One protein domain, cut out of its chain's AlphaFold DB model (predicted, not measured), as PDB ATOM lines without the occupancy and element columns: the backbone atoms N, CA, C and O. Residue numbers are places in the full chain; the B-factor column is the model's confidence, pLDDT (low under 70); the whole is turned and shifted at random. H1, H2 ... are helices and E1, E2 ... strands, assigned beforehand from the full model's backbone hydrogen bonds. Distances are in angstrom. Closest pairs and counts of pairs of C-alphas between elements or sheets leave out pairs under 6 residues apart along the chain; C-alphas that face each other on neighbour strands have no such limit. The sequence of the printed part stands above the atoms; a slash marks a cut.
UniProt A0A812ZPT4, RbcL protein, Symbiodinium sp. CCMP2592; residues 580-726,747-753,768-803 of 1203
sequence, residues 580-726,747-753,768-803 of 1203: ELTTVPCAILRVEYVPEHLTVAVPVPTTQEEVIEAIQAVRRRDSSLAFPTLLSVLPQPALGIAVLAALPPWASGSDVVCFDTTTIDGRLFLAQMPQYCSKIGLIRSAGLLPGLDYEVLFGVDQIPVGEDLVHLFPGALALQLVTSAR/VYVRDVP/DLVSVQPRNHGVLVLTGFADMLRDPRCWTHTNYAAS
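AT A GLANCE: This is residues 580 to 726, 747 to 753 and 768 to 803 of the 1203 residues of the protein "RbcL protein" of Symbiodinium sp. CCMP2592 (UniProt A0A812ZPT4). Two strongly twisted sheets of four strands stand partly face to face as a sandwich with crossed strands; the first, E2 E1 E4 E3, curls round helix H1 on its far side, and the second, E6 E5 E10 E8, has H3 on its far side. The two-strand sheet E7 E9 lies beside H3, while another, E11 E12, lies apart from both large sheets. The 190 printed residues include five named helices and twelve named strands, in the order E1 E2 H1 H2 E3 E4 E5 E6 E7 H3 E8 E9 E10 E11 E12 H4 H5. Both large sheets are mixed, both small ones antiparallel; the class is mixed, helices and strands. The whole is compact, with a radius of gyration of the C-alphas of 16.6 A and spans of 46 by 37 by 28 A.

HOW THE PARTS SIT: E1, residues 581 to 590, and E2, residues 593 to 603, form a hairpin, with N 584 and O 600 2.8 A apart. E3, residues 629 to 632, and E4, residues 642 to 647, form another, with N 631 to O 645 at 2.9 A; E4 is parallel to E1, with N 587 to O 642 at 2.9 A. H1, residues 608 to 618, is on this sheet, its closest C-alphas to E2 being Ile 615 and Val 600, 6.4 A apart. H2, residues 621 to 626, only grazes it. E2, H1 H2 and E3 make a split strand-helix-strand unit, with E1 E4 between its strands and a right-handed crossover. E5, residues 656 to 661, and E6, residues 667 to 672, form a hairpin, with N 659 to O 669 at 2.8 A. E10, residues 717 to 723, is parallel to E5, with N 660 to O 719 at 2.9 A, and antiparallel to E8, residues 694 to 698, with N 695 to O 722 at 2.9 A. The two sheets' strands stand at 82 degrees. H3, residues 679 to 685, is on the second sheet. H4, residues 785 to 788, only grazes the first; H5, residues 792 to 795, lies over E1 at a height of 8.0 A, on the opposite face from H1. In H1, H2 and H3 every O i to N i+4 pair is within hydrogen-bond range; H4 and H5 are too short for one.

IN THESE COORDINATES: E1 begins at C-alpha 581 (97.738, -58.364, 241.656) and is 27.6 A long; E2 is 29.9 A, H1 15.7 A. E7, residues 676 to 678, pairs with E9, residues 709 to 711; E11, residues 747 to 749, with E12, residues 770 to 774. H5 ends at C-alpha 795 (87.307, -59.939, 246.114).

THE WHOLE: The C-alphas of Glu 580 and Gly 691 are farthest apart, 50.4 A. Cuts leave C-alpha gaps of 16.2 A from 726 to 747 and 14.2 A from 753 to 768. No link printed whole is long. Low confidence, pLDDT under 70, covers 85 residues, among them 689 to 726.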
ATOM      1  N   GLU A 580     100.652 -61.842 242.637       80.88
ATOM      2  CA  GLU A 580      99.421 -61.795 241.843       80.88
ATOM      3  C   GLU A 580      98.543 -60.606 242.267       80.88
ATOM      4  O   GLU A 580      98.001 -60.551 243.376       80.88
ATOM      5  N   LEU A 581      98.440 -59.611 241.378       89.56
ATOM      6  CA  LEU A 581      97.738 -58.364 241.656       89.56
ATOM      7  C   LEU A 581      96.231 -58.614 241.708       89.56
ATOM      8  O   LEU A 581      95.549 -58.733 240.688       89.56
ATOM      9  N   THR A 582      95.697 -58.639 242.923       90.50
ATOM     10  CA  THR A 582      94.264 -58.741 243.160       90.50
ATOM     11  C   THR A 582      93.593 -57.430 242.769       90.50
ATOM     12  O   THR A 582      93.990 -56.334 243.168       90.50
ATOM     13  N   THR A 583      92.545 -57.548 241.961       91.44
ATOM     14  CA  THR A 583      91.714 -56.416 241.552       91.44
ATOM     15  C   THR A 583      90.690 -56.136 242.650       91.44
ATOM     16  O   THR A 583      89.806 -56.953 242.888       91.44
ATOM     17  N   VAL A 584      90.808 -54.984 243.311       91.00
ATOM     18  CA  VAL A 584      89.972 -54.544 244.436       91.00
ATOM     19  C   VAL A 584      89.004 -53.453 243.954       91.00
ATOM     20  O   VAL A 584      89.436 -52.327 243.682       91.00
ATOM     21  N   PRO A 585      87.694 -53.741 243.818       91.31
ATOM     22  CA  PRO A 585      86.675 -52.727 243.553       91.31
ATOM     23  C   PRO A 585      86.451 -51.855 244.791       91.31
ATOM     24  O   PRO A 585      86.460 -52.358 245.915       91.31
ATOM     25  N   CYS A 586      86.194 -50.560 244.609       90.25
ATOM     26  CA  CYS A 586      85.976 -49.615 245.705       90.25
ATOM     27  C   CYS A 586      84.744 -48.731 245.465       90.25
ATOM     28  O   CYS A 586      84.559 -48.191 244.371       90.25
ATOM     29  N   ALA A 587      83.944 -48.518 246.511       89.94
ATOM     30  CA  ALA A 587      82.861 -47.537 246.550       89.94
ATOM     31  C   ALA A 587      83.191 -46.443 247.571       89.94
ATOM     32  O   ALA A 587      83.211 -46.678 248.781       89.94
ATOM     33  N   ILE A 588      83.440 -45.230 247.074       91.62
ATOM     34  CA  ILE A 588      83.838 -44.081 247.886       91.62
ATOM     35  C   ILE A 588      82.627 -43.175 248.095       91.62
ATOM     36  O   ILE A 588      82.159 -42.473 247.192       91.62
ATOM     37  N   LEU A 589      82.097 -43.224 249.311       89.19
ATOM     38  CA  LEU A 589      80.904 -42.510 249.732       89.19
ATOM     39  C   LEU A 589      81.272 -41.107 250.241       89.19
ATOM     40  O   LEU A 589      82.293 -40.915 250.899       89.19
ATOM     41  N   ARG A 590      80.414 -40.120 249.969       90.56
ATOM     42  CA  ARG A 590      80.499 -38.742 250.491       90.56
ATOM     43  C   ARG A 590      79.091 -38.264 250.835       90.56
ATOM     44  O   ARG A 590      78.138 -38.646 250.157       90.56
ATOM     45  N   VAL A 591      78.957 -37.417 251.852       87.56
ATOM     46  CA  VAL A 591      77.654 -36.895 252.304       87.56
ATOM     47  C   VAL A 591      76.977 -36.097 251.178       87.56
ATOM     48  O   VAL A 591      77.524 -35.110 250.702       87.56
ATOM     49  N   GLU A 592      75.789 -36.541 250.756       89.12
ATOM     50  CA  GLU A 592      74.984 -35.984 249.648       89.12
ATOM     51  C   GLU A 592      75.593 -36.044 248.220       89.12
ATOM     52  O   GLU A 592      75.110 -35.355 247.311       89.12
ATOM     53  N   TYR A 593      76.594 -36.898 247.962       90.19
ATOM     54  CA  TYR A 593      77.105 -37.152 246.599       90.19
ATOM     55  C   TYR A 593      76.839 -38.579 246.118       90.19
ATOM     56  O   TYR A 593      76.813 -39.527 246.901       90.19
ATOM     57  N   VAL A 594      76.714 -38.746 244.799       88.81
ATOM     58  CA  VAL A 594      76.754 -40.064 244.151       88.81
ATOM     59  C   VAL A 594      78.095 -40.751 244.489       88.81
ATOM     60  O   VAL A 594      79.147 -40.105 244.361       88.81
ATOM     61  N   PRO A 595      78.087 -42.035 244.906       87.81
ATOM     62  CA  PRO A 595      79.305 -42.782 245.210       87.81
ATOM     63  C   PRO A 595      80.318 -42.798 244.057       87.81
ATOM     64  O   PRO A 595      79.999 -43.171 242.922       87.81
ATOM     65  N   GLU A 596      81.557 -42.411 244.360       90.00
ATOM     66  CA  GLU A 596      82.703 -42.499 243.453       90.00
ATOM     67  C   GLU A 596      83.157 -43.965 243.412       90.00
ATOM     68  O   GLU A 596      83.772 -44.465 244.350       90.00
ATOM     69  N   HIS A 597      82.782 -44.676 242.346       89.94
ATOM     70  CA  HIS A 597      83.202 -46.056 242.110       89.94
ATOM     71  C   HIS A 597      84.508 -46.066 241.317       89.94
ATOM     72  O   HIS A 597      84.610 -45.396 240.286       89.94
ATOM     73  N   LEU A 598      85.482 -46.844 241.778       91.19
ATOM     74  CA  LEU A 598      86.750 -47.087 241.093       91.19
ATOM     75  C   LEU A 598      87.271 -48.489 241.425       91.19
ATOM     76  O   LEU A 598      86.637 -49.228 242.176       91.19
ATOM     77  N   THR A 599      88.419 -48.849 240.864       92.12
ATOM     78  CA  THR A 599      89.055 -50.149 241.075       92.12
ATOM     79  C   THR A 599      90.563 -49.953 241.121       92.12
ATOM     80  O   THR A 599      91.101 -49.203 240.305       92.12
ATOM     81  N   VAL A 600      91.242 -50.622 242.052       93.31
ATOM     82  CA  VAL A 600      92.707 -50.613 242.181       93.31
ATOM     83  C   VAL A 600      93.256 -52.033 242.074       93.31
ATOM     84  O   VAL A 600      92.599 -52.986 242.482       93.31
ATOM     85  N   ALA A 601      94.448 -52.184 241.499       93.75
ATOM     86  CA  ALA A 601      95.161 -53.456 241.445       93.75
ATOM     87  C   ALA A 601      96.278 -53.426 242.492       93.75
ATOM     88  O   ALA A 601      97.149 -52.560 242.433       93.75
ATOM     89  N   VAL A 602      96.222 -54.337 243.462       92.81
ATOM     90  CA  VAL A 602      97.135 -54.389 244.613       92.81
ATOM     91  C   VAL A 602      97.517 -55.842 244.906       92.81
ATOM     92  O   VAL A 602      96.684 -56.731 244.720       92.81
ATOM     93  N   PRO A 603      98.754 -56.136 245.345       92.19
ATOM     94  CA  PRO A 603      99.076 -57.472 245.836       92.19
ATOM     95  C   PRO A 603      98.214 -57.771 247.070       92.19
ATOM     96  O   PRO A 603      97.890 -56.864 247.829       92.19
ATOM     97  N   VAL A 604      97.832 -59.028 247.291       88.06
ATOM     98  CA  VAL A 604      97.140 -59.450 248.522       88.06
ATOM     99  C   VAL A 604      97.916 -60.629 249.120       88.06
ATOM    100  O   VAL A 604      98.162 -61.598 248.402       88.06
ATOM    101  N   PRO A 605      98.315 -60.584 250.408       90.25
ATOM    102  CA  PRO A 605      97.962 -59.583 251.421       90.25
ATOM    103  C   PRO A 605      98.672 -58.221 251.281       90.25
ATOM    104  O   PRO A 605      99.821 -58.153 250.856       90.25
ATOM    105  N   THR A 606      97.989 -57.147 251.697       92.19
ATOM    106  CA  THR A 606      98.464 -55.741 251.699       92.19
ATOM    107  C   THR A 606      97.899 -54.983 252.911       92.19
ATOM    108  O   THR A 606      96.965 -55.459 253.565       92.19
ATOM    109  N   THR A 607      98.475 -53.829 253.262       91.88
ATOM    110  CA  THR A 607      97.965 -52.969 254.345       91.88
ATOM    111  C   THR A 607      96.787 -52.098 253.893       91.88
ATOM    112  O   THR A 607      96.612 -51.803 252.713       91.88
ATOM    113  N   GLN A 608      95.958 -51.650 254.844       90.06
ATOM    114  CA  GLN A 608      94.856 -50.726 254.547       90.06
ATOM    115  C   GLN A 608      95.389 -49.386 254.003       90.06
ATOM    116  O   GLN A 608      94.758 -48.754 253.155       90.06
ATOM    117  N   GLU A 609      96.561 -48.975 254.476       90.38
ATOM    118  CA  GLU A 609      97.263 -47.746 254.133       90.38
ATOM    119  C   GLU A 609      97.748 -47.753 252.674       90.38
ATOM    120  O   GLU A 609      97.455 -46.808 251.942       90.38
ATOM    121  N   GLU A 610      98.396 -48.836 252.222       91.81
ATOM    122  CA  GLU A 610      98.812 -49.033 250.819       91.81
ATOM    123  C   GLU A 610      97.627 -48.924 249.850       91.81
ATOM    124  O   GLU A 610      97.708 -48.249 248.820       91.81
ATOM    125  N   VAL A 611      96.497 -49.555 250.187       92.25
ATOM    126  CA  VAL A 611      95.301 -49.518 249.336       92.25
ATOM    127  C   VAL A 611      94.657 -48.130 249.347       92.25
ATOM    128  O   VAL A 611      94.214 -47.660 248.303       92.25
ATOM    129  N   ILE A 612      94.651 -47.425 250.483       91.81
ATOM    130  CA  ILE A 612      94.185 -46.030 250.561       91.81
ATOM    131  C   ILE A 612      95.075 -45.091 249.724       91.81
ATOM    132  O   ILE A 612      94.539 -44.214 249.042       91.81
ATOM    133  N   GLU A 613      96.397 -45.284 249.708       93.06
ATOM    134  CA  GLU A 613      97.318 -44.520 248.851       93.06
ATOM    135  C   GLU A 613      97.067 -44.802 247.359       93.06
ATOM    136  O   GLU A 613      96.860 -43.864 246.580       93.06
ATOM    137  N   ALA A 614      96.976 -46.079 246.969       93.88
ATOM    138  CA  ALA A 614      96.653 -46.489 245.600       93.88
ATOM    139  C   ALA A 614      95.302 -45.923 245.127       93.88
ATOM    140  O   ALA A 614      95.169 -45.466 243.990       93.88
ATOM    141  N   ILE A 615      94.305 -45.886 246.015       94.19
ATOM    142  CA  ILE A 615      93.007 -45.261 245.754       94.19
ATOM    143  C   ILE A 615      93.166 -43.753 245.528       94.19
ATOM    144  O   ILE A 615      92.671 -43.241 244.523       94.19
ATOM    145  N   GLN A 616      93.862 -43.022 246.406       93.44
ATOM    146  CA  GLN A 616      94.036 -41.570 246.249       93.44
ATOM    147  C   GLN A 616      94.778 -41.192 244.962       93.44
ATOM    148  O   GLN A 616      94.442 -40.172 244.361       93.44
ATOM    149  N   ALA A 617      95.716 -42.023 244.499       92.12
ATOM    150  CA  ALA A 617      96.407 -41.827 243.224       92.12
ATOM    151  C   ALA A 617      95.482 -41.948 241.991       92.12
ATOM    152  O   ALA A 617      95.749 -41.325 240.963       92.12
ATOM    153  N   VAL A 618      94.392 -42.722 242.088       93.94
ATOM    154  CA  VAL A 618      93.430 -42.979 240.992       93.94
ATOM    155  C   VAL A 618      92.191 -42.069 241.061       93.94
ATOM    156  O   VAL A 618      91.527 -41.838 240.045       93.94
ATOM    157  N   ARG A 619      91.856 -41.525 242.237       93.94
ATOM    158  CA  ARG A 619      90.690 -40.643 242.437       93.94
ATOM    159  C   ARG A 619      90.761 -39.355 241.619       93.94
ATOM    160  O   ARG A 619      91.825 -38.814 241.322       93.94
ATOM    161  N   ARG A 620      89.590 -38.785 241.309       90.62
ATOM    162  CA  ARG A 620      89.522 -37.496 240.600       90.62
ATOM    163  C   ARG A 620      90.148 -36.394 241.453       90.62
ATOM    164  O   ARG A 620      89.720 -36.194 242.588       90.62
ATOM    165  N   ARG A 621      91.081 -35.625 240.878       89.19
ATOM    166  CA  ARG A 621      91.833 -34.554 241.564       89.19
ATOM    167  C   ARG A 621      90.943 -33.640 242.412       89.19
ATOM    168  O   ARG A 621      91.213 -33.477 243.594       89.19
ATOM    169  N   ASP A 622      89.846 -33.132 241.856       86.06
ATOM    170  CA  ASP A 622      88.908 -32.254 242.574       86.06
ATOM    171  C   ASP A 622      88.241 -32.953 243.776       86.06
ATOM    172  O   ASP A 622      88.011 -32.343 244.816       86.06
ATOM    173  N   SER A 623      87.954 -34.254 243.651       87.81
ATOM    174  CA  SER A 623      87.336 -35.075 244.703       87.81
ATOM    175  C   SER A 623      88.332 -35.526 245.774       87.81
ATOM    176  O   SER A 623      87.927 -35.684 246.925       87.81
ATOM    177  N   SER A 624      89.613 -35.693 245.433       90.19
ATOM    178  CA  SER A 624      90.692 -35.922 246.401       90.19
ATOM    179  C   SER A 624      91.049 -34.631 247.153       90.19
ATOM    180  O   SER A 624      91.115 -34.642 248.375       90.19
ATOM    181  N   LEU A 625      91.147 -33.486 246.464       88.25
ATOM    182  CA  LEU A 625      91.409 -32.181 247.092       88.25
ATOM    183  C   LEU A 625      90.279 -31.725 248.030       88.25
ATOM    184  O   LEU A 625      90.557 -31.198 249.105       88.25
ATOM    185  N   ALA A 626      89.013 -31.921 247.643       85.25
ATOM    186  CA  ALA A 626      87.872 -31.558 248.486       85.25
ATOM    187  C   ALA A 626      87.600 -32.575 249.612       85.25
ATOM    188  O   ALA A 626      87.121 -32.185 250.674       85.25
ATOM    189  N   PHE A 627      87.914 -33.860 249.398       90.50
ATOM    190  CA  PHE A 627      87.688 -34.946 250.363       90.50
ATOM    191  C   PHE A 627      88.951 -35.826 250.510       90.50
ATOM    192  O   PHE A 627      88.968 -36.960 250.011       90.50
ATOM    193  N   PRO A 628      90.029 -35.311 251.137       90.38
ATOM    194  CA  PRO A 628      91.318 -35.995 251.242       90.38
ATOM    195  C   PRO A 628      91.360 -37.049 252.356       90.38
ATOM    196  O   PRO A 628      92.170 -37.968 252.284       90.38
ATOM    197  N   THR A 629      90.500 -36.958 253.372       88.50
ATOM    198  CA  THR A 629      90.467 -37.931 254.469       88.50
ATOM    199  C   THR A 629      89.624 -39.133 254.044       88.50
ATOM    200  O   THR A 629      88.415 -38.993 253.873       88.50
ATOM    201  N   LEU A 630      90.239 -40.307 253.870       89.00
ATOM    202  CA  LEU A 630      89.536 -41.576 253.633       89.00
ATOM    203  C   LEU A 630      89.514 -42.414 254.915       89.00
ATOM    204  O   LEU A 630      90.558 -42.646 255.518       89.00
ATOM    205  N   LEU A 631      88.330 -42.891 255.299       85.25
ATOM    206  CA  LEU A 631      88.112 -43.815 256.415       85.25
ATOM    207  C   LEU A 631      87.450 -45.095 255.894       85.25
ATOM    208  O   LEU A 631      86.524 -45.021 255.084       85.25
ATOM    209  N   SER A 632      87.884 -46.266 256.358       83.81
ATOM    210  CA  SER A 632      87.164 -47.516 256.091       83.81
ATOM    211  C   SER A 632      85.833 -47.533 256.841       83.81
ATOM    212  O   SER A 632      85.760 -47.147 258.006       83.81
ATOM    213  N   VAL A 633      84.766 -47.968 256.167       80.06
ATOM    214  CA  VAL A 633      83.476 -48.210 256.826       80.06
ATOM    215  C   VAL A 633      83.589 -49.479 257.678       80.06
ATOM    216  O   VAL A 633      84.115 -50.490 257.208       80.06
ATOM    217  N   LEU A 634      83.153 -49.424 258.937       72.38
ATOM    218  CA  LEU A 634      83.378 -50.501 259.909       72.38
ATOM    219  C   LEU A 634      82.072 -50.964 260.583       72.38
ATOM    220  O   LEU A 634      81.461 -50.155 261.288       72.38
ATOM    221  N   PRO A 635      81.672 -52.247 260.444       72.94
ATOM    222  CA  PRO A 635      82.238 -53.280 259.557       72.94
ATOM    223  C   PRO A 635      81.995 -52.973 258.065       72.94
ATOM    224  O   PRO A 635      81.249 -52.055 257.725       72.94
ATOM    225  N   GLN A 636      82.625 -53.727 257.157       78.88
ATOM    226  CA  GLN A 636      82.334 -53.601 255.723       78.88
ATOM    227  C   GLN A 636      80.934 -54.177 255.418       78.88
ATOM    228  O   GLN A 636      80.640 -55.292 255.848       78.88
ATOM    229  N   PRO A 637      80.061 -53.462 254.679       72.56
ATOM    230  CA  PRO A 637      78.669 -53.883 254.462       72.56
ATOM    231  C   PRO A 637      78.518 -55.023 253.439       72.56
ATOM    232  O   PRO A 637      77.499 -55.707 253.416       72.56
ATOM    233  N   ALA A 638      79.518 -55.245 252.580       71.81
ATOM    234  CA  ALA A 638      79.500 -56.303 251.575       71.81
ATOM    235  C   ALA A 638      80.911 -56.836 251.294       71.81
ATOM    236  O   ALA A 638      81.876 -56.076 251.255       71.81
ATOM    237  N   LEU A 639      81.013 -58.140 251.021       72.94
ATOM    238  CA  LEU A 639      82.204 -58.721 250.397       72.94
ATOM    239  C   LEU A 639      82.304 -58.293 248.920       72.94
ATOM    240  O   LEU A 639      81.318 -57.880 248.309       72.94
ATOM    241  N   GLY A 640      83.499 -58.405 248.336       81.00
ATOM    242  CA  GLY A 640      83.754 -58.085 246.928       81.00
ATOM    243  C   GLY A 640      83.899 -56.598 246.594       81.00
ATOM    244  O   GLY A 640      84.191 -56.278 245.443       81.00
ATOM    245  N   ILE A 641      83.708 -55.684 247.553       85.62
ATOM    246  CA  ILE A 641      83.869 -54.240 247.345       85.62
ATOM    247  C   ILE A 641      84.342 -53.535 248.622       85.62
ATOM    248  O   ILE A 641      83.788 -53.739 249.696       85.62
ATOM    249  N   ALA A 642      85.362 -52.687 248.498       87.62
ATOM    250  CA  ALA A 642      85.884 -51.876 249.590       87.62
ATOM    251  C   ALA A 642      85.046 -50.599 249.731       87.62
ATOM    252  O   ALA A 642      85.044 -49.747 248.839       87.62
ATOM    253  N   VAL A 643      84.328 -50.450 250.842       86.25
ATOM    254  CA  VAL A 643      83.491 -49.275 251.115       86.25
ATOM    255  C   VAL A 643      84.235 -48.302 252.024       86.25
ATOM    256  O   VAL A 643      84.613 -48.633 253.152       86.25
ATOM    257  N   LEU A 644      84.435 -47.085 251.522       88.56
ATOM    258  CA  LEU A 644      85.221 -46.029 252.162       88.56
ATOM    259  C   LEU A 644      84.395 -44.744 252.270       88.56
ATOM    260  O   LEU A 644      83.700 -44.358 251.330       88.56
ATOM    261  N   ALA A 645      84.503 -44.057 253.400       87.69
ATOM    262  CA  ALA A 645      83.963 -42.722 253.604       87.69
ATOM    263  C   ALA A 645      85.032 -41.669 253.283       87.69
ATOM    264  O   ALA A 645      86.123 -41.714 253.848       87.69
ATOM    265  N   ALA A 646      84.724 -40.712 252.405       90.31
ATOM    266  CA  ALA A 646      85.600 -39.585 252.099       90.31
ATOM    267  C   ALA A 646      85.084 -38.293 252.751       90.31
ATOM    268  O   ALA A 646      83.964 -37.850 252.486       90.31
ATOM    269  N   LEU A 647      85.920 -37.683 253.592       87.00
ATOM    270  CA  LEU A 647      85.616 -36.495 254.391       87.00
ATOM    271  C   LEU A 647      86.522 -35.314 253.994       87.00
ATOM    272  O   LEU A 647      87.683 -35.523 253.625       87.00
ATOM    273  N   PRO A 648      86.025 -34.064 254.072       85.19
ATOM    274  CA  PRO A 648      86.872 -32.883 253.944       85.19
ATOM    275  C   PRO A 648      87.800 -32.755 255.171       85.19
ATOM    276  O   PRO A 648      87.458 -33.242 256.251       85.19
ATOM    277  N   PRO A 649      88.969 -32.095 255.060       79.56
ATOM    278  CA  PRO A 649      90.048 -32.237 256.046       79.56
ATOM    279  C   PRO A 649      89.675 -31.715 257.443       79.56
ATOM    280  O   PRO A 649      90.064 -32.300 258.453       79.56
ATOM    281  N   TRP A 650      88.865 -30.655 257.507       79.06
ATOM    282  CA  TRP A 650      88.347 -30.067 258.747       79.06
ATOM    283  C   TRP A 650      87.275 -30.939 259.435       79.06
ATOM    284  O   TRP A 650      87.020 -30.759 260.621       79.06
ATOM    285  N   ALA A 651      86.676 -31.902 258.723       70.56
ATOM    286  CA  ALA A 651      85.647 -32.808 259.239       70.56
ATOM    287  C   ALA A 651      86.207 -34.168 259.698       70.56
ATOM    288  O   ALA A 651      85.448 -35.105 259.939       70.56
ATOM    289  N   SER A 652      87.532 -34.296 259.845       60.81
ATOM    290  CA  SER A 652      88.208 -35.555 260.219       60.81
ATOM    291  C   SER A 652      87.853 -36.080 261.627       60.81
ATOM    292  O   SER A 652      88.286 -37.164 262.002       60.81
ATOM    293  N   GLY A 653      87.057 -35.332 262.399       55.66
ATOM    294  CA  GLY A 653      86.442 -35.752 263.664       55.66
ATOM    295  C   GLY A 653      84.958 -35.378 263.766       55.66
ATOM    296  O   GLY A 653      84.481 -35.116 264.873       55.66
ATOM    297  N   SER A 654      84.264 -35.273 262.625       56.97
ATOM    298  CA  SER A 654      82.811 -35.079 262.533       56.97
ATOM    299  C   SER A 654      82.085 -36.418 262.458       56.97
ATOM    300  O   SER A 654      82.575 -37.370 261.851       56.97
ATOM    301  N   ASP A 655      80.886 -36.473 263.029       67.88
ATOM    302  CA  ASP A 655      80.145 -37.714 263.274       67.88
ATOM    303  C   ASP A 655      79.368 -38.158 262.015       67.88
ATOM    304  O   ASP A 655      78.135 -38.179 261.942       67.88
ATOM    305  N   VAL A 656      80.135 -38.453 260.962       72.94
ATOM    306  CA  VAL A 656      79.651 -38.956 259.675       72.94
ATOM    307  C   VAL A 656      79.587 -40.476 259.706       72.94
ATOM    308  O   VAL A 656      80.546 -41.164 260.065       72.94
ATOM    309  N   VAL A 657      78.430 -40.980 259.296       73.69
ATOM    310  CA  VAL A 657      77.958 -42.338 259.539       73.69
ATOM    311  C   VAL A 657      77.513 -42.980 258.229       73.69
ATOM    312  O   VAL A 657      76.850 -42.330 257.417       73.69
ATOM    313  N   CYS A 658      77.839 -44.262 258.040       79.31
ATOM    314  CA  CYS A 658      77.359 -45.048 256.909       79.31
ATOM    315  C   CYS A 658      76.019 -45.736 257.221       79.31
ATOM    316  O   CYS A 658      75.848 -46.356 258.274       79.31
ATOM    317  N   PHE A 659      75.084 -45.612 256.279       75.81
ATOM    318  CA  PHE A 659      73.733 -46.169 256.288       75.81
ATOM    319  C   PHE A 659      73.639 -47.279 255.240       75.81
ATOM    320  O   PHE A 659      73.709 -46.978 254.045       75.81
ATOM    321  N   ASP A 660      73.426 -48.526 255.667       75.44
ATOM    322  CA  ASP A 660      73.071 -49.636 254.784       75.44
ATOM    323  C   ASP A 660      71.563 -49.931 254.844       75.44
ATOM    324  O   ASP A 660      70.994 -50.427 255.822       75.44
ATOM    325  N   THR A 661      70.914 -49.602 253.732       72.19
ATOM    326  CA  THR A 661      69.506 -49.873 253.427       72.19
ATOM    327  C   THR A 661      69.366 -50.773 252.191       72.19
ATOM    328  O   THR A 661      68.287 -50.870 251.606       72.19
ATOM    329  N   THR A 662      70.436 -51.460 251.773       72.00
ATOM    330  CA  THR A 662      70.445 -52.333 250.585       72.00
ATOM    331  C   THR A 662      69.428 -53.470 250.691       72.00
ATOM    332  O   THR A 662      68.744 -53.771 249.714       72.00
ATOM    333  N   THR A 663      69.241 -54.004 251.899       63.84
ATOM    334  CA  THR A 663      68.209 -54.975 252.304       63.84
ATOM    335  C   THR A 663      66.765 -54.504 252.100       63.84
ATOM    336  O   THR A 663      65.870 -55.343 252.003       63.84
ATOM    337  N   ILE A 664      66.522 -53.189 252.058       65.06
ATOM    338  CA  ILE A 664      65.181 -52.583 252.007       65.06
ATOM    339  C   ILE A 664      64.895 -51.980 250.629       65.06
ATOM    340  O   ILE A 664      63.843 -52.246 250.048       65.06
ATOM    341  N   ASP A 665      65.807 -51.153 250.110       70.12
ATOM    342  CA  ASP A 665      65.582 -50.367 248.890       70.12
ATOM    343  C   ASP A 665      66.832 -50.133 248.015       70.12
ATOM    344  O   ASP A 665      66.763 -49.390 247.032       70.12
ATOM    345  N   GLY A 666      67.953 -50.804 248.306       72.69
ATOM    346  CA  GLY A 666      69.153 -50.759 247.459       72.69
ATOM    347  C   GLY A 666      70.045 -49.523 247.651       72.69
ATOM    348  O   GLY A 666      70.852 -49.222 246.768       72.69
ATOM    349  N   ARG A 667      69.903 -48.774 248.754       79.06
ATOM    350  CA  ARG A 667      70.738 -47.593 249.053       79.06
ATOM    351  C   ARG A 667      71.826 -47.885 250.089       79.06
ATOM    352  O   ARG A 667      71.532 -48.415 251.159       79.06
ATOM    353  N   LEU A 668      73.044 -47.425 249.798       79.69
ATOM    354  CA  LEU A 668      74.192 -47.343 250.709       79.69
ATOM    355  C   LEU A 668      74.773 -45.921 250.617       79.69
ATOM    356  O   LEU A 668      75.065 -45.454 249.512       79.69
ATOM    357  N   PHE A 669      74.884 -45.194 251.733       84.75
ATOM    358  CA  PHE A 669      75.270 -43.771 251.717       84.75
ATOM    359  C   PHE A 669      75.815 -43.257 253.054       84.75
ATOM    360  O   PHE A 669      75.652 -43.896 254.088       84.75
ATOM    361  N   LEU A 670      76.427 -42.064 253.039       84.50
ATOM    362  CA  LEU A 670      76.778 -41.333 254.262       84.50
ATOM    363  C   LEU A 670      75.740 -40.265 254.602       84.50
ATOM    364  O   LEU A 670      75.299 -39.519 253.721       84.50
ATOM    365  N   ALA A 671      75.465 -40.110 255.892       81.06
ATOM    366  CA  ALA A 671      74.830 -38.925 256.454       81.06
ATOM    367  C   ALA A 671      75.630 -38.413 257.662       81.06
ATOM    368  O   ALA A 671      76.391 -39.154 258.283       81.06
ATOM    369  N   GLN A 672      75.454 -37.136 257.996       79.69
ATOM    370  CA  GLN A 672      75.877 -36.609 259.293       79.69
ATOM    371  C   GLN A 672      74.827 -36.946 260.341       79.69
ATOM    372  O   GLN A 672      73.630 -36.832 260.075       79.69
ATOM    373  N   MET A 673      75.289 -37.286 261.536       72.19
ATOM    374  CA  MET A 673      74.453 -37.518 262.704       72.19
ATOM    375  C   MET A 673      75.007 -36.727 263.902       72.19
ATOM    376  O   MET A 673      76.137 -36.253 263.845       72.19
ATOM    377  N   PRO A 674      74.249 -36.554 264.997       67.81
ATOM    378  CA  PRO A 674      74.818 -36.137 266.278       67.81
ATOM    379  C   PRO A 674      75.542 -37.311 266.954       67.81
ATOM    380  O   PRO A 674      75.146 -38.459 266.757       67.81
ATOM    381  N   GLN A 675      76.512 -37.030 267.834       65.62
ATOM    382  CA  GLN A 675      77.232 -38.053 268.623       65.62
ATOM    383  C   GLN A 675      76.322 -39.007 269.400       65.62
ATOM    384  O   GLN A 675      76.704 -40.146 269.635       65.62
ATOM    385  N   TYR A 676      75.117 -38.568 269.768       67.19
ATOM    386  CA  TYR A 676      74.101 -39.399 270.404       67.19
ATOM    387  C   TYR A 676      72.803 -39.329 269.603       67.19
ATOM    388  O   TYR A 676      72.270 -38.240 269.372       67.19
ATOM    389  N   CYS A 677      72.271 -40.478 269.185       63.34
ATOM    390  CA  CYS A 677      71.016 -40.539 268.437       63.34
ATOM    391  C   CYS A 677      70.153 -41.733 268.858       63.34
ATOM    392  O   CYS A 677      70.673 -42.799 269.169       63.34
ATOM    393  N   SER A 678      68.829 -41.560 268.851       66.44
ATOM    394  CA  SER A 678      67.878 -42.644 269.118       66.44
ATOM    395  C   SER A 678      67.492 -43.385 267.839       66.44
ATOM    396  O   SER A 678      67.610 -42.852 266.728       66.44
ATOM    397  N   LYS A 679      66.921 -44.584 267.995       64.88
ATOM    398  CA  LYS A 679      66.365 -45.404 266.905       64.88
ATOM    399  C   LYS A 679      65.497 -44.619 265.917       64.88
ATOM    400  O   LYS A 679      65.618 -44.774 264.704       64.88
ATOM    401  N   ILE A 680      64.636 -43.737 266.429       65.00
ATOM    402  CA  ILE A 680      63.724 -42.920 265.614       65.00
ATOM    403  C   ILE A 680      64.491 -41.849 264.824       65.00
ATOM    404  O   ILE A 680      64.132 -41.563 263.681       65.00
ATOM    405  N   GLY A 681      65.547 -41.266 265.401       65.50
ATOM    406  CA  GLY A 681      66.434 -40.342 264.693       65.50
ATOM    407  C   GLY A 681      67.167 -41.034 263.544       65.50
ATOM    408  O   GLY A 681      67.122 -40.554 262.415       65.50
ATOM    409  N   LEU A 682      67.727 -42.218 263.807       66.12
ATOM    410  CA  LEU A 682      68.377 -43.072 262.810       66.12
ATOM    411  C   LEU A 682      67.424 -43.441 261.651       66.12
ATOM    412  O   LEU A 682      67.751 -43.198 260.491       66.12
ATOM    413  N   ILE A 683      66.206 -43.919 261.939       68.00
ATOM    414  CA  ILE A 683      65.186 -44.247 260.917       68.00
ATOM    415  C   ILE A 683      64.816 -43.020 260.058       68.00
ATOM    416  O   ILE A 683      64.708 -43.131 258.834       68.00
ATOM    417  N   ARG A 684      64.664 -41.832 260.663       72.88
ATOM    418  CA  ARG A 684      64.375 -40.587 259.924       72.88
ATOM    419  C   ARG A 684      65.547 -40.157 259.038       72.88
ATOM    420  O   ARG A 684      65.329 -39.807 257.878       72.88
ATOM    421  N   SER A 685      66.778 -40.224 259.545       74.56
ATOM    422  CA  SER A 685      67.990 -39.916 258.773       74.56
ATOM    423  C   SER A 685      68.220 -40.898 257.623       74.56
ATOM    424  O   SER A 685      68.726 -40.491 256.577       74.56
ATOM    425  N   ALA A 686      67.742 -42.143 257.748       71.00
ATOM    426  CA  ALA A 686      67.726 -43.126 256.665       71.00
ATOM    427  C   ALA A 686      66.727 -42.782 255.536       71.00
ATOM    428  O   ALA A 686      66.710 -43.444 254.497       71.00
ATOM    429  N   GLY A 687      65.865 -41.776 255.726       74.12
ATOM    430  CA  GLY A 687      64.769 -41.447 254.810       74.12
ATOM    431  C   GLY A 687      63.621 -42.462 254.851       74.12
ATOM    432  O   GLY A 687      62.815 -42.512 253.923       74.12
ATOM    433  N   LEU A 688      63.556 -43.292 255.899       70.50
ATOM    434  CA  LEU A 688      62.548 -44.335 256.063       70.50
ATOM    435  C   LEU A 688      61.328 -43.824 256.843       70.50
ATOM    436  O   LEU A 688      61.415 -42.926 257.680       70.50
ATOM    437  N   LEU A 689      60.168 -44.420 256.562       68.69
ATOM    438  CA  LEU A 689      58.891 -44.067 257.192       68.69
ATOM    439  C   LEU A 689      58.868 -44.493 258.675       68.69
ATOM    440  O   LEU A 689      58.870 -45.699 258.933       68.69
ATOM    441  N   PRO A 690      58.821 -43.561 259.650       60.06
ATOM    442  CA  PRO A 690      58.731 -43.915 261.064       60.06
ATOM    443  C   PRO A 690      57.370 -44.554 261.379       60.06
ATOM    444  O   PRO A 690      56.347 -44.137 260.838       60.06
ATOM    445  N   GLY A 691      57.359 -45.547 262.272       54.31
ATOM    446  CA  GLY A 691      56.163 -46.343 262.587       54.31
ATOM    447  C   GLY A 691      56.020 -47.637 261.772       54.31
ATOM    448  O   GLY A 691      54.959 -48.254 261.805       54.31
ATOM    449  N   LEU A 692      57.068 -48.050 261.053       59.41
ATOM    450  CA  LEU A 692      57.238 -49.421 260.568       59.41
ATOM    451  C   LEU A 692      58.302 -50.139 261.408       59.41
ATOM    452  O   LEU A 692      59.269 -49.518 261.854       59.41
ATOM    453  N   ASP A 693      58.115 -51.445 261.605       59.50
ATOM    454  CA  ASP A 693      58.937 -52.278 262.489       59.50
ATOM    455  C   ASP A 693      60.298 -52.624 261.858       59.50
ATOM    456  O   ASP A 693      60.513 -53.739 261.366       59.50
ATOM    457  N   TYR A 694      61.218 -51.657 261.872       60.59
ATOM    458  CA  TYR A 694      62.626 -51.882 261.549       60.59
ATOM    459  C   TYR A 694      63.417 -52.328 262.783       60.59
ATOM    460  O   TYR A 694      63.381 -51.709 263.855       60.59
ATOM    461  N   GLU A 695      64.208 -53.371 262.589       64.44
ATOM    462  CA  GLU A 695      65.402 -53.634 263.375       64.44
ATOM    463  C   GLU A 695      66.552 -52.757 262.853       64.44
ATOM    464  O   GLU A 695      66.596 -52.402 261.673       64.44
ATOM    465  N   VAL A 696      67.411 -52.320 263.770       63.44
ATOM    466  CA  VAL A 696      68.348 -51.201 263.605       63.44
ATOM    467  C   VAL A 696      69.649 -51.664 264.248       63.44
ATOM    468  O   VAL A 696      69.748 -51.619 265.467       63.44
ATOM    469  N   LEU A 697      70.584 -52.199 263.465       66.38
ATOM    470  CA  LEU A 697      71.800 -52.849 263.975       66.38
ATOM    471  C   LEU A 697      72.999 -51.894 263.874       66.38
ATOM    472  O   LEU A 697      73.233 -51.345 262.795       66.38
ATOM    473  N   PHE A 698      73.724 -51.677 264.979       60.31
ATOM    474  CA  PHE A 698      74.817 -50.699 265.073       60.31
ATOM    475  C   PHE A 698      76.187 -51.329 265.365       60.31
ATOM    476  O   PHE A 698      76.338 -52.104 266.311       60.31
ATOM    477  N   GLY A 699      77.213 -50.887 264.627       58.03
ATOM    478  CA  GLY A 699      78.620 -51.153 264.927       58.03
ATOM    479  C   GLY A 699      79.109 -52.543 264.511       58.03
ATOM    480  O   GLY A 699      78.441 -53.273 263.782       58.03
ATOM    481  N   VAL A 700      80.314 -52.904 264.965       55.03
ATOM    482  CA  VAL A 700      80.944 -54.208 264.663       55.03
ATOM    483  C   VAL A 700      80.174 -55.352 265.316       55.03
ATOM    484  O   VAL A 700      79.921 -56.365 264.670       55.03
ATOM    485  N   ASP A 701      79.710 -55.131 266.544       52.41
ATOM    486  CA  ASP A 701      78.922 -56.084 267.330       52.41
ATOM    487  C   ASP A 701      77.447 -56.170 266.869       52.41
ATOM    488  O   ASP A 701      76.673 -56.950 267.416       52.41
ATOM    489  N   GLN A 702      77.048 -55.351 265.878       58.88
ATOM    490  CA  GLN A 702      75.704 -55.281 265.280       58.88
ATOM    491  C   GLN A 702      74.560 -55.262 266.310       58.88
ATOM    492  O   GLN A 702      73.513 -55.879 266.114       58.88
ATOM    493  N   ILE A 703      74.746 -54.552 267.425       55.16
ATOM    494  CA  ILE A 703      73.791 -54.564 268.536       55.16
ATOM    495  C   ILE A 703      72.471 -53.920 268.077       55.16
ATOM    496  O   ILE A 703      72.496 -52.804 267.540       55.16
ATOM    497  N   PRO A 704      71.308 -54.575 268.286       59.84
ATOM    498  CA  PRO A 704      70.015 -53.995 267.966       59.84
ATOM    499  C   PRO A 704      69.733 -52.796 268.874       59.84
ATOM    500  O   PRO A 704      69.560 -52.918 270.086       59.84
ATOM    501  N   VAL A 705      69.665 -51.620 268.261       58.91
ATOM    502  CA  VAL A 705      69.392 -50.348 268.923       58.91
ATOM    503  C   VAL A 705      67.988 -50.369 269.539       58.91
ATOM    504  O   VAL A 705      66.980 -50.500 268.829       58.91
ATOM    505  N   GLY A 706      67.944 -50.237 270.869       59.22
ATOM    506  CA  GLY A 706      66.728 -50.038 271.665       59.22
ATOM    507  C   GLY A 706      66.107 -48.653 271.456       59.22
ATOM    508  O   GLY A 706      66.403 -47.972 270.479       59.22
ATOM    509  N   GLU A 707      65.232 -48.203 272.355       58.75
ATOM    510  CA  GLU A 707      64.662 -46.845 272.251       58.75
ATOM    511  C   GLU A 707      65.626 -45.744 272.741       58.75
ATOM    512  O   GLU A 707      65.452 -44.571 272.398       58.75
ATOM    513  N   ASP A 708      66.668 -46.140 273.475       59.00
ATOM    514  CA  ASP A 708      67.704 -45.289 274.063       59.00
ATOM    515  C   ASP A 708      68.617 -44.581 273.040       59.00
ATOM    516  O   ASP A 708      68.574 -44.801 271.825       59.00
ATOM    517  N   LEU A 709      69.473 -43.692 273.555       61.38
ATOM    518  CA  LEU A 709      70.488 -42.979 272.782       61.38
ATOM    519  C   LEU A 709      71.740 -43.842 272.576       61.38
ATOM    520  O   LEU A 709      72.410 -44.215 273.536       61.38
ATOM    521  N   VAL A 710      72.108 -44.069 271.317       63.59
ATOM    522  CA  VAL A 710      73.342 -44.761 270.926       63.59
ATOM    523  C   VAL A 710      74.426 -43.750 270.582       63.59
ATOM    524  O   VAL A 710      74.158 -42.752 269.908       63.59
ATOM    525  N   HIS A 711      75.648 -44.021 271.046       66.38
ATOM    526  CA  HIS A 711      76.824 -43.215 270.739       66.38
ATOM    527  C   HIS A 711      77.408 -43.592 269.371       66.38
ATOM    528  O   HIS A 711      77.840 -44.726 269.161       66.38
ATOM    529  N   LEU A 712      77.434 -42.633 268.450       64.75
ATOM    530  CA  LEU A 712      77.922 -42.801 267.083       64.75
ATOM    531  C   LEU A 712      79.383 -42.340 266.987       64.75
ATOM    532  O   LEU A 712      79.771 -41.369 267.632       64.75
ATOM    533  N   PHE A 713      80.193 -43.007 266.161       60.66
ATOM    534  CA  PHE A 713      81.599 -42.648 265.937       60.66
ATOM    535  C   PHE A 713      81.921 -42.506 264.436       60.66
ATOM    536  O   PHE A 713      81.283 -43.173 263.614       60.66
ATOM    537  N   PRO A 714      82.887 -41.648 264.044       55.59
ATOM    538  CA  PRO A 714      83.225 -41.431 262.636       55.59
ATOM    539  C   PRO A 714      83.660 -42.725 261.936       55.59
ATOM    540  O   PRO A 714      84.491 -43.468 262.456       55.59
ATOM    541  N   GLY A 715      83.108 -42.991 260.750       48.97
ATOM    542  CA  GLY A 715      83.414 -44.202 259.972       48.97
ATOM    543  C   GLY A 715      82.631 -45.458 260.383       48.97
ATOM    544  O   GLY A 715      82.731 -46.482 259.705       48.97
ATOM    545  N   ALA A 716      81.798 -45.394 261.428       51.53
ATOM    546  CA  ALA A 716      80.888 -46.484 261.767       51.53
ATOM    547  C   ALA A 716      79.914 -46.792 260.615       51.53
ATOM    548  O   ALA A 716      79.247 -45.896 260.077       51.53
ATOM    549  N   LEU A 717      79.754 -48.081 260.305       50.38
ATOM    550  CA  LEU A 717      78.507 -48.599 259.760       50.38
ATOM    551  C   LEU A 717      77.511 -48.647 260.925       50.38
ATOM    552  O   LEU A 717      77.568 -49.528 261.780       50.38
ATOM    553  N   ALA A 718      76.639 -47.645 261.007       48.69
ATOM    554  CA  ALA A 718      75.739 -47.514 262.153       48.69
ATOM    555  C   ALA A 718      74.443 -48.309 262.005       48.69
ATOM    556  O   ALA A 718      73.666 -48.375 262.955       48.69
ATOM    557  N   LEU A 719      74.147 -48.764 260.788       53.53
ATOM    558  CA  LEU A 719      72.829 -49.237 260.403       53.53
ATOM    559  C   LEU A 719      72.936 -50.283 259.307       53.53
ATOM    560  O   LEU A 719      73.087 -49.922 258.142       53.53
ATOM    561  N   GLN A 720      72.743 -51.546 259.674       51.84
ATOM    562  CA  GLN A 720      71.969 -52.450 258.832       51.84
ATOM    563  C   GLN A 720      70.506 -52.384 259.292       51.84
ATOM    564  O   GLN A 720      70.209 -52.534 260.479       51.84
ATOM    565  N   LEU A 721      69.585 -52.156 258.354       50.81
ATOM    566  CA  LEU A 721      68.149 -52.104 258.636       50.81
ATOM    567  C   LEU A 721      67.446 -53.369 258.125       50.81
ATOM    568  O   LEU A 721      67.437 -53.652 256.924       50.81
ATOM    569  N   VAL A 722      66.822 -54.125 259.030       52.38
ATOM    570  CA  VAL A 722      66.046 -55.331 258.695       52.38
ATOM    571  C   VAL A 722      64.568 -55.054 258.959       52.38
ATOM    572  O   VAL A 722      64.172 -54.698 260.066       52.38
ATOM    573  N   THR A 723      63.717 -55.206 257.943       44.22
ATOM    574  CA  THR A 723      62.260 -55.143 258.140       44.22
ATOM    575  C   THR A 723      61.791 -56.406 258.849       44.22
ATOM    576  O   THR A 723      61.917 -57.498 258.283       44.22
ATOM    577  N   SER A 724      61.186 -56.284 260.032       40.41
ATOM    578  CA  SER A 724      60.553 -57.445 260.656       40.41
ATOM    579  C   SER A 724      59.397 -57.952 259.777       40.41
ATOM    580  O   SER A 724      58.681 -57.185 259.121       40.41
ATOM    581  N   ALA A 725      59.211 -59.271 259.715       41.50
ATOM    582  CA  ALA A 725      58.371 -59.921 258.703       41.50
ATOM    583  C   ALA A 725      56.844 -59.827 258.959       41.50
ATOM    584  O   ALA A 725      56.111 -60.771 258.661       41.50
ATOM    585  N   ARG A 726      56.351 -58.711 259.520       32.97
ATOM    586  CA  ARG A 726      54.940 -58.499 259.919       32.97
ATOM    587  C   ARG A 726      54.186 -57.400 259.156       32.97
ATOM    588  O   ARG A 726      53.021 -57.143 259.445       32.97
ATOM    589  N   VAL A 747      67.388 -67.954 263.633       42.59
ATOM    590  CA  VAL A 747      67.697 -67.138 264.814       42.59
ATOM    591  C   VAL A 747      69.092 -67.509 265.296       42.59
ATOM    592  O   VAL A 747      69.338 -68.677 265.573       42.59
ATOM    593  N   TYR A 748      69.986 -66.540 265.404       50.31
ATOM    594  CA  TYR A 748      71.344 -66.688 265.927       50.31
ATOM    595  C   TYR A 748      71.423 -65.978 267.285       50.31
ATOM    596  O   TYR A 748      70.733 -64.979 267.488       50.31
ATOM    597  N   VAL A 749      72.226 -66.492 268.220       39.59
ATOM    598  CA  VAL A 749      72.403 -65.928 269.572       39.59
ATOM    599  C   VAL A 749      73.894 -65.917 269.895       39.59
ATOM    600  O   VAL A 749      74.524 -66.972 269.816       39.59
ATOM    601  N   ARG A 750      74.443 -64.754 270.278       50.09
ATOM    602  CA  ARG A 750      75.894 -64.491 270.395       50.09
ATOM    603  C   ARG A 750      76.628 -64.812 269.078       50.09
ATOM    604  O   ARG A 750      76.006 -64.924 268.023       50.09
ATOM    605  N   ASP A 751      77.938 -65.027 269.147       46.25
ATOM    606  CA  ASP A 751      78.833 -65.335 268.015       46.25
ATOM    607  C   ASP A 751      78.621 -66.736 267.395       46.25
ATOM    608  O   ASP A 751      79.507 -67.281 266.734       46.25
ATOM    609  N   VAL A 752      77.481 -67.384 267.651       44.09
ATOM    610  CA  VAL A 752      77.218 -68.768 267.248       44.09
ATOM    611  C   VAL A 752      76.900 -68.812 265.745       44.09
ATOM    612  O   VAL A 752      75.855 -68.313 265.336       44.09
ATOM    613  N   PRO A 753      77.735 -69.445 264.893       43.22
ATOM    614  CA  PRO A 753      77.603 -69.349 263.435       43.22
ATOM    615  C   PRO A 753      76.523 -70.275 262.841       43.22
ATOM    616  O   PRO A 753      76.403 -70.396 261.621       43.22
ATOM    617  N   ASP A 768      73.832 -59.949 275.205       35.12
ATOM    618  CA  ASP A 768      73.703 -60.988 274.182       35.12
ATOM    619  C   ASP A 768      73.026 -60.483 272.903       35.12
ATOM    620  O   ASP A 768      71.838 -60.150 272.886       35.12
ATOM    621  N   LEU A 769      73.770 -60.519 271.796       32.22
ATOM    622  CA  LEU A 769      73.224 -60.343 270.455       32.22
ATOM    623  C   LEU A 769      72.236 -61.473 270.123       32.22
ATOM    624  O   LEU A 769      72.551 -62.651 270.293       32.22
ATOM    625  N   VAL A 770      71.072 -61.124 269.572       33.59
ATOM    626  CA  VAL A 770      70.121 -62.073 268.976       33.59
ATOM    627  C   VAL A 770      69.760 -61.576 267.578       33.59
ATOM    628  O   VAL A 770      69.123 -60.539 267.446       33.59
ATOM    629  N   SER A 771      70.175 -62.294 266.531       40.69
ATOM    630  CA  SER A 771      70.000 -61.885 265.126       40.69
ATOM    631  C   SER A 771      69.002 -62.796 264.411       40.69
ATOM    632  O   SER A 771      69.145 -64.019 264.451       40.69
ATOM    633  N   VAL A 772      67.994 -62.227 263.739       39.09
ATOM    634  CA  VAL A 772      66.947 -62.997 263.040       39.09
ATOM    635  C   VAL A 772      67.006 -62.758 261.531       39.09
ATOM    636  O   VAL A 772      66.633 -61.700 261.034       39.09
ATOM    637  N   GLN A 773      67.444 -63.768 260.777       48.75
ATOM    638  CA  GLN A 773      67.741 -63.654 259.344       48.75
ATOM    639  C   GLN A 773      66.851 -64.589 258.498       48.75
ATOM    640  O   GLN A 773      66.508 -65.686 258.945       48.75
ATOM    641  N   PRO A 774      66.444 -64.217 257.268       48.50
ATOM    642  CA  PRO A 774      65.768 -65.137 256.347       48.50
ATOM    643  C   PRO A 774      66.673 -66.311 255.934       48.50
ATOM    644  O   PRO A 774      67.858 -66.103 255.691       48.50
ATOM    645  N   ARG A 775      66.124 -67.520 255.739       42.88
ATOM    646  CA  ARG A 775      66.906 -68.720 255.342       42.88
ATOM    647  C   ARG A 775      67.739 -68.578 254.066       42.88
ATOM    648  O   ARG A 775      68.725 -69.288 253.914       42.88
ATOM    649  N   ASN A 776      67.328 -67.691 253.164       46.34
ATOM    650  CA  ASN A 776      68.000 -67.445 251.885       46.34
ATOM    651  C   ASN A 776      68.887 -66.187 251.911       46.34
ATOM    652  O   ASN A 776      69.329 -65.736 250.856       46.34
ATOM    653  N   HIS A 777      69.110 -65.581 253.080       48.06
ATOM    654  CA  HIS A 777      70.110 -64.529 253.223       48.06
ATOM    655  C   HIS A 777      71.502 -65.171 253.204       48.06
ATOM    656  O   HIS A 777      71.735 -66.176 253.876       48.06
ATOM    657  N   GLY A 778      72.424 -64.616 252.415       47.31
ATOM    658  CA  GLY A 778      73.831 -64.984 252.543       47.31
ATOM    659  C   GLY A 778      74.322 -64.560 253.924       47.31
ATOM    660  O   GLY A 778      73.959 -63.480 254.384       47.31
ATOM    661  N   VAL A 779      75.124 -65.398 254.585       42.56
ATOM    662  CA  VAL A 779      75.726 -65.037 255.876       42.56
ATOM    663  C   VAL A 779      76.528 -63.754 255.681       42.56
ATOM    664  O   VAL A 779      77.482 -63.736 254.902       42.56
ATOM    665  N   LEU A 780      76.133 -62.684 256.371       49.78
ATOM    666  CA  LEU A 780      76.889 -61.440 256.384       49.78
ATOM    667  C   LEU A 780      78.173 -61.667 257.174       49.78
ATOM    668  O   LEU A 780      78.189 -61.678 258.402       49.78
ATOM    669  N   VAL A 781      79.254 -61.900 256.437       51.88
ATOM    670  CA  VAL A 781      80.603 -62.019 256.981       51.88
ATOM    671  C   VAL A 781      81.067 -60.614 257.357       51.88
ATOM    672  O   VAL A 781      81.543 -59.859 256.513       51.88
ATOM    673  N   LEU A 782      80.873 -60.261 258.630       58.47
ATOM    674  CA  LEU A 782      81.233 -58.972 259.228       58.47
ATOM    675  C   LEU A 782      82.760 -58.829 259.356       58.47
ATOM    676  O   LEU A 782      83.320 -58.881 260.447       58.47
ATOM    677  N   THR A 783      83.454 -58.680 258.232       66.19
ATOM    678  CA  THR A 783      84.906 -58.458 258.192       66.19
ATOM    679  C   THR A 783      85.264 -56.977 258.243       66.19
ATOM    680  O   THR A 783      84.602 -56.129 257.637       66.19
ATOM    681  N   GLY A 784      86.370 -56.658 258.920       76.31
ATOM    682  CA  GLY A 784      87.049 -55.381 258.734       76.31
ATOM    683  C   GLY A 784      87.691 -55.308 257.346       76.31
ATOM    684  O   GLY A 784      88.041 -56.330 256.753       76.31
ATOM    685  N   PHE A 785      87.899 -54.096 256.823       83.88
ATOM    686  CA  PHE A 785      88.577 -53.913 255.532       83.88
ATOM    687  C   PHE A 785      89.984 -54.545 255.536       83.88
ATOM    688  O   PHE A 785      90.337 -55.280 254.617       83.88
ATOM    689  N   ALA A 786      90.731 -54.373 256.632       85.25
ATOM    690  CA  ALA A 786      92.032 -55.004 256.849       85.25
ATOM    691  C   ALA A 786      92.000 -56.549 256.919       85.25
ATOM    692  O   ALA A 786      93.047 -57.169 256.757       85.25
ATOM    693  N   ASP A 787      90.840 -57.181 257.140       83.44
ATOM    694  CA  ASP A 787      90.688 -58.641 257.060       83.44
ATOM    695  C   ASP A 787      90.383 -59.104 255.635       83.44
ATOM    696  O   ASP A 787      90.956 -60.087 255.172       83.44
ATOM    697  N   MET A 788      89.562 -58.354 254.891       85.06
ATOM    698  CA  MET A 788      89.342 -58.607 253.461       85.06
ATOM    699  C   MET A 788      90.642 -58.461 252.650       85.06
ATOM    700  O   MET A 788      90.849 -59.172 251.670       85.06
ATOM    701  N   LEU A 789      91.558 -57.587 253.081       89.12
ATOM    702  CA  LEU A 789      92.897 -57.428 252.497       89.12
ATOM    703  C   LEU A 789      93.905 -58.530 252.889       89.12
ATOM    704  O   LEU A 789      95.067 -58.448 252.495       89.12
ATOM    705  N   ARG A 790      93.493 -59.572 253.627       88.44
ATOM    706  CA  ARG A 790      94.334 -60.751 253.935       88.44
ATOM    707  C   ARG A 790      94.094 -61.943 253.009       88.44
ATOM    708  O   ARG A 790      94.921 -62.849 252.989       88.44
ATOM    709  N   ASP A 791      92.983 -61.964 252.273       84.94
ATOM    710  CA  ASP A 791      92.548 -63.122 251.489       84.94
ATOM    711  C   ASP A 791      92.032 -62.689 250.102       84.94
ATOM    712  O   ASP A 791      91.017 -61.989 250.022       84.94
ATOM    713  N   PRO A 792      92.667 -63.107 248.988       83.31
ATOM    714  CA  PRO A 792      92.236 -62.704 247.649       83.31
ATOM    715  C   PRO A 792      90.811 -63.188 247.321       83.31
ATOM    716  O   PRO A 792      90.116 -62.584 246.503       83.31
ATOM    717  N   ARG A 793      90.314 -64.233 248.003       80.81
ATOM    718  CA  ARG A 793      88.963 -64.777 247.797       80.81
ATOM    719  C   ARG A 793      87.867 -63.780 248.179       80.81
ATOM    720  O   ARG A 793      86.800 -63.816 247.565       80.81
ATOM    721  N   CYS A 794      88.136 -62.851 249.104       78.50
ATOM    722  CA  CYS A 794      87.200 -61.796 249.515       78.50
ATOM    723  C   CYS A 794      86.784 -60.849 248.375       78.50
ATOM    724  O   CYS A 794      85.779 -60.150 248.513       78.50
ATOM    725  N   TRP A 795      87.506 -60.850 247.248       81.94
ATOM    726  CA  TRP A 795      87.307 -59.939 246.114       81.94
ATOM    727  C   TRP A 795      86.573 -60.580 244.924       81.94
ATOM    728  O   TRP A 795      86.295 -59.920 243.927       81.94
ATOM    729  N   THR A 796      86.191 -61.858 245.032       66.25
ATOM    730  CA  THR A 796      85.629 -62.656 243.920       66.25
ATOM    731  C   THR A 796      84.112 -62.516 243.696       66.25
ATOM    732  O   THR A 796      83.572 -63.098 242.753       66.25
ATOM    733  N   HIS A 797      83.394 -61.757 244.536       58.56
ATOM    734  CA  HIS A 797      81.921 -61.714 244.551       58.56
ATOM    735  C   HIS A 797      81.351 -60.285 244.528       58.56
ATOM    736  O   HIS A 797      80.967 -59.734 245.557       58.56
ATOM    737  N   THR A 798      81.240 -59.681 243.344       55.47
ATOM    738  CA  THR A 798      80.698 -58.323 243.148       55.47
ATOM    739  C   THR A 798      79.164 -58.260 243.239       55.47
ATOM    740  O   THR A 798      78.462 -58.088 242.245       55.47
ATOM    741  N   ASN A 799      78.624 -58.348 244.458       51.34
ATOM    742  CA  ASN A 799      77.174 -58.294 244.724       51.34
ATOM    743  C   ASN A 799      76.580 -56.871 244.853       51.34
ATOM    744  O   ASN A 799      75.389 -56.729 245.134       51.34
ATOM    745  N   TYR A 800      77.365 -55.805 244.655       53.88
ATOM    746  CA  TYR A 800      76.877 -54.431 244.822       53.88
ATOM    747  C   TYR A 800      76.030 -53.955 243.628       53.88
ATOM    748  O   TYR A 800      76.547 -53.545 242.587       53.88
ATOM    749  N   ALA A 801      74.706 -53.978 243.792       51.59
ATOM    750  CA  ALA A 801      73.772 -53.402 242.832       51.59
ATOM    751  C   ALA A 801      73.718 -51.869 242.973       51.59
ATOM    752  O   ALA A 801      73.320 -51.342 244.011       51.59
ATOM    753  N   ALA A 802      74.083 -51.141 241.914       52.16
ATOM    754  CA  ALA A 802      74.019 -49.681 241.908       52.16
ATOM    755  C   ALA A 802      72.573 -49.166 242.068       52.16
ATOM    756  O   ALA A 802      71.649 -49.641 241.404       52.16
ATOM    757  N   SER A 803      72.395 -48.162 242.931       54.59
ATOM    758  CA  SER A 803      71.082 -47.607 243.286       54.59
ATOM    759  C   SER A 803      70.305 -47.055 242.068       54.59
ATOM    760  O   SER A 803      70.912 -46.493 241.148       54.59
TER     761      SER A 803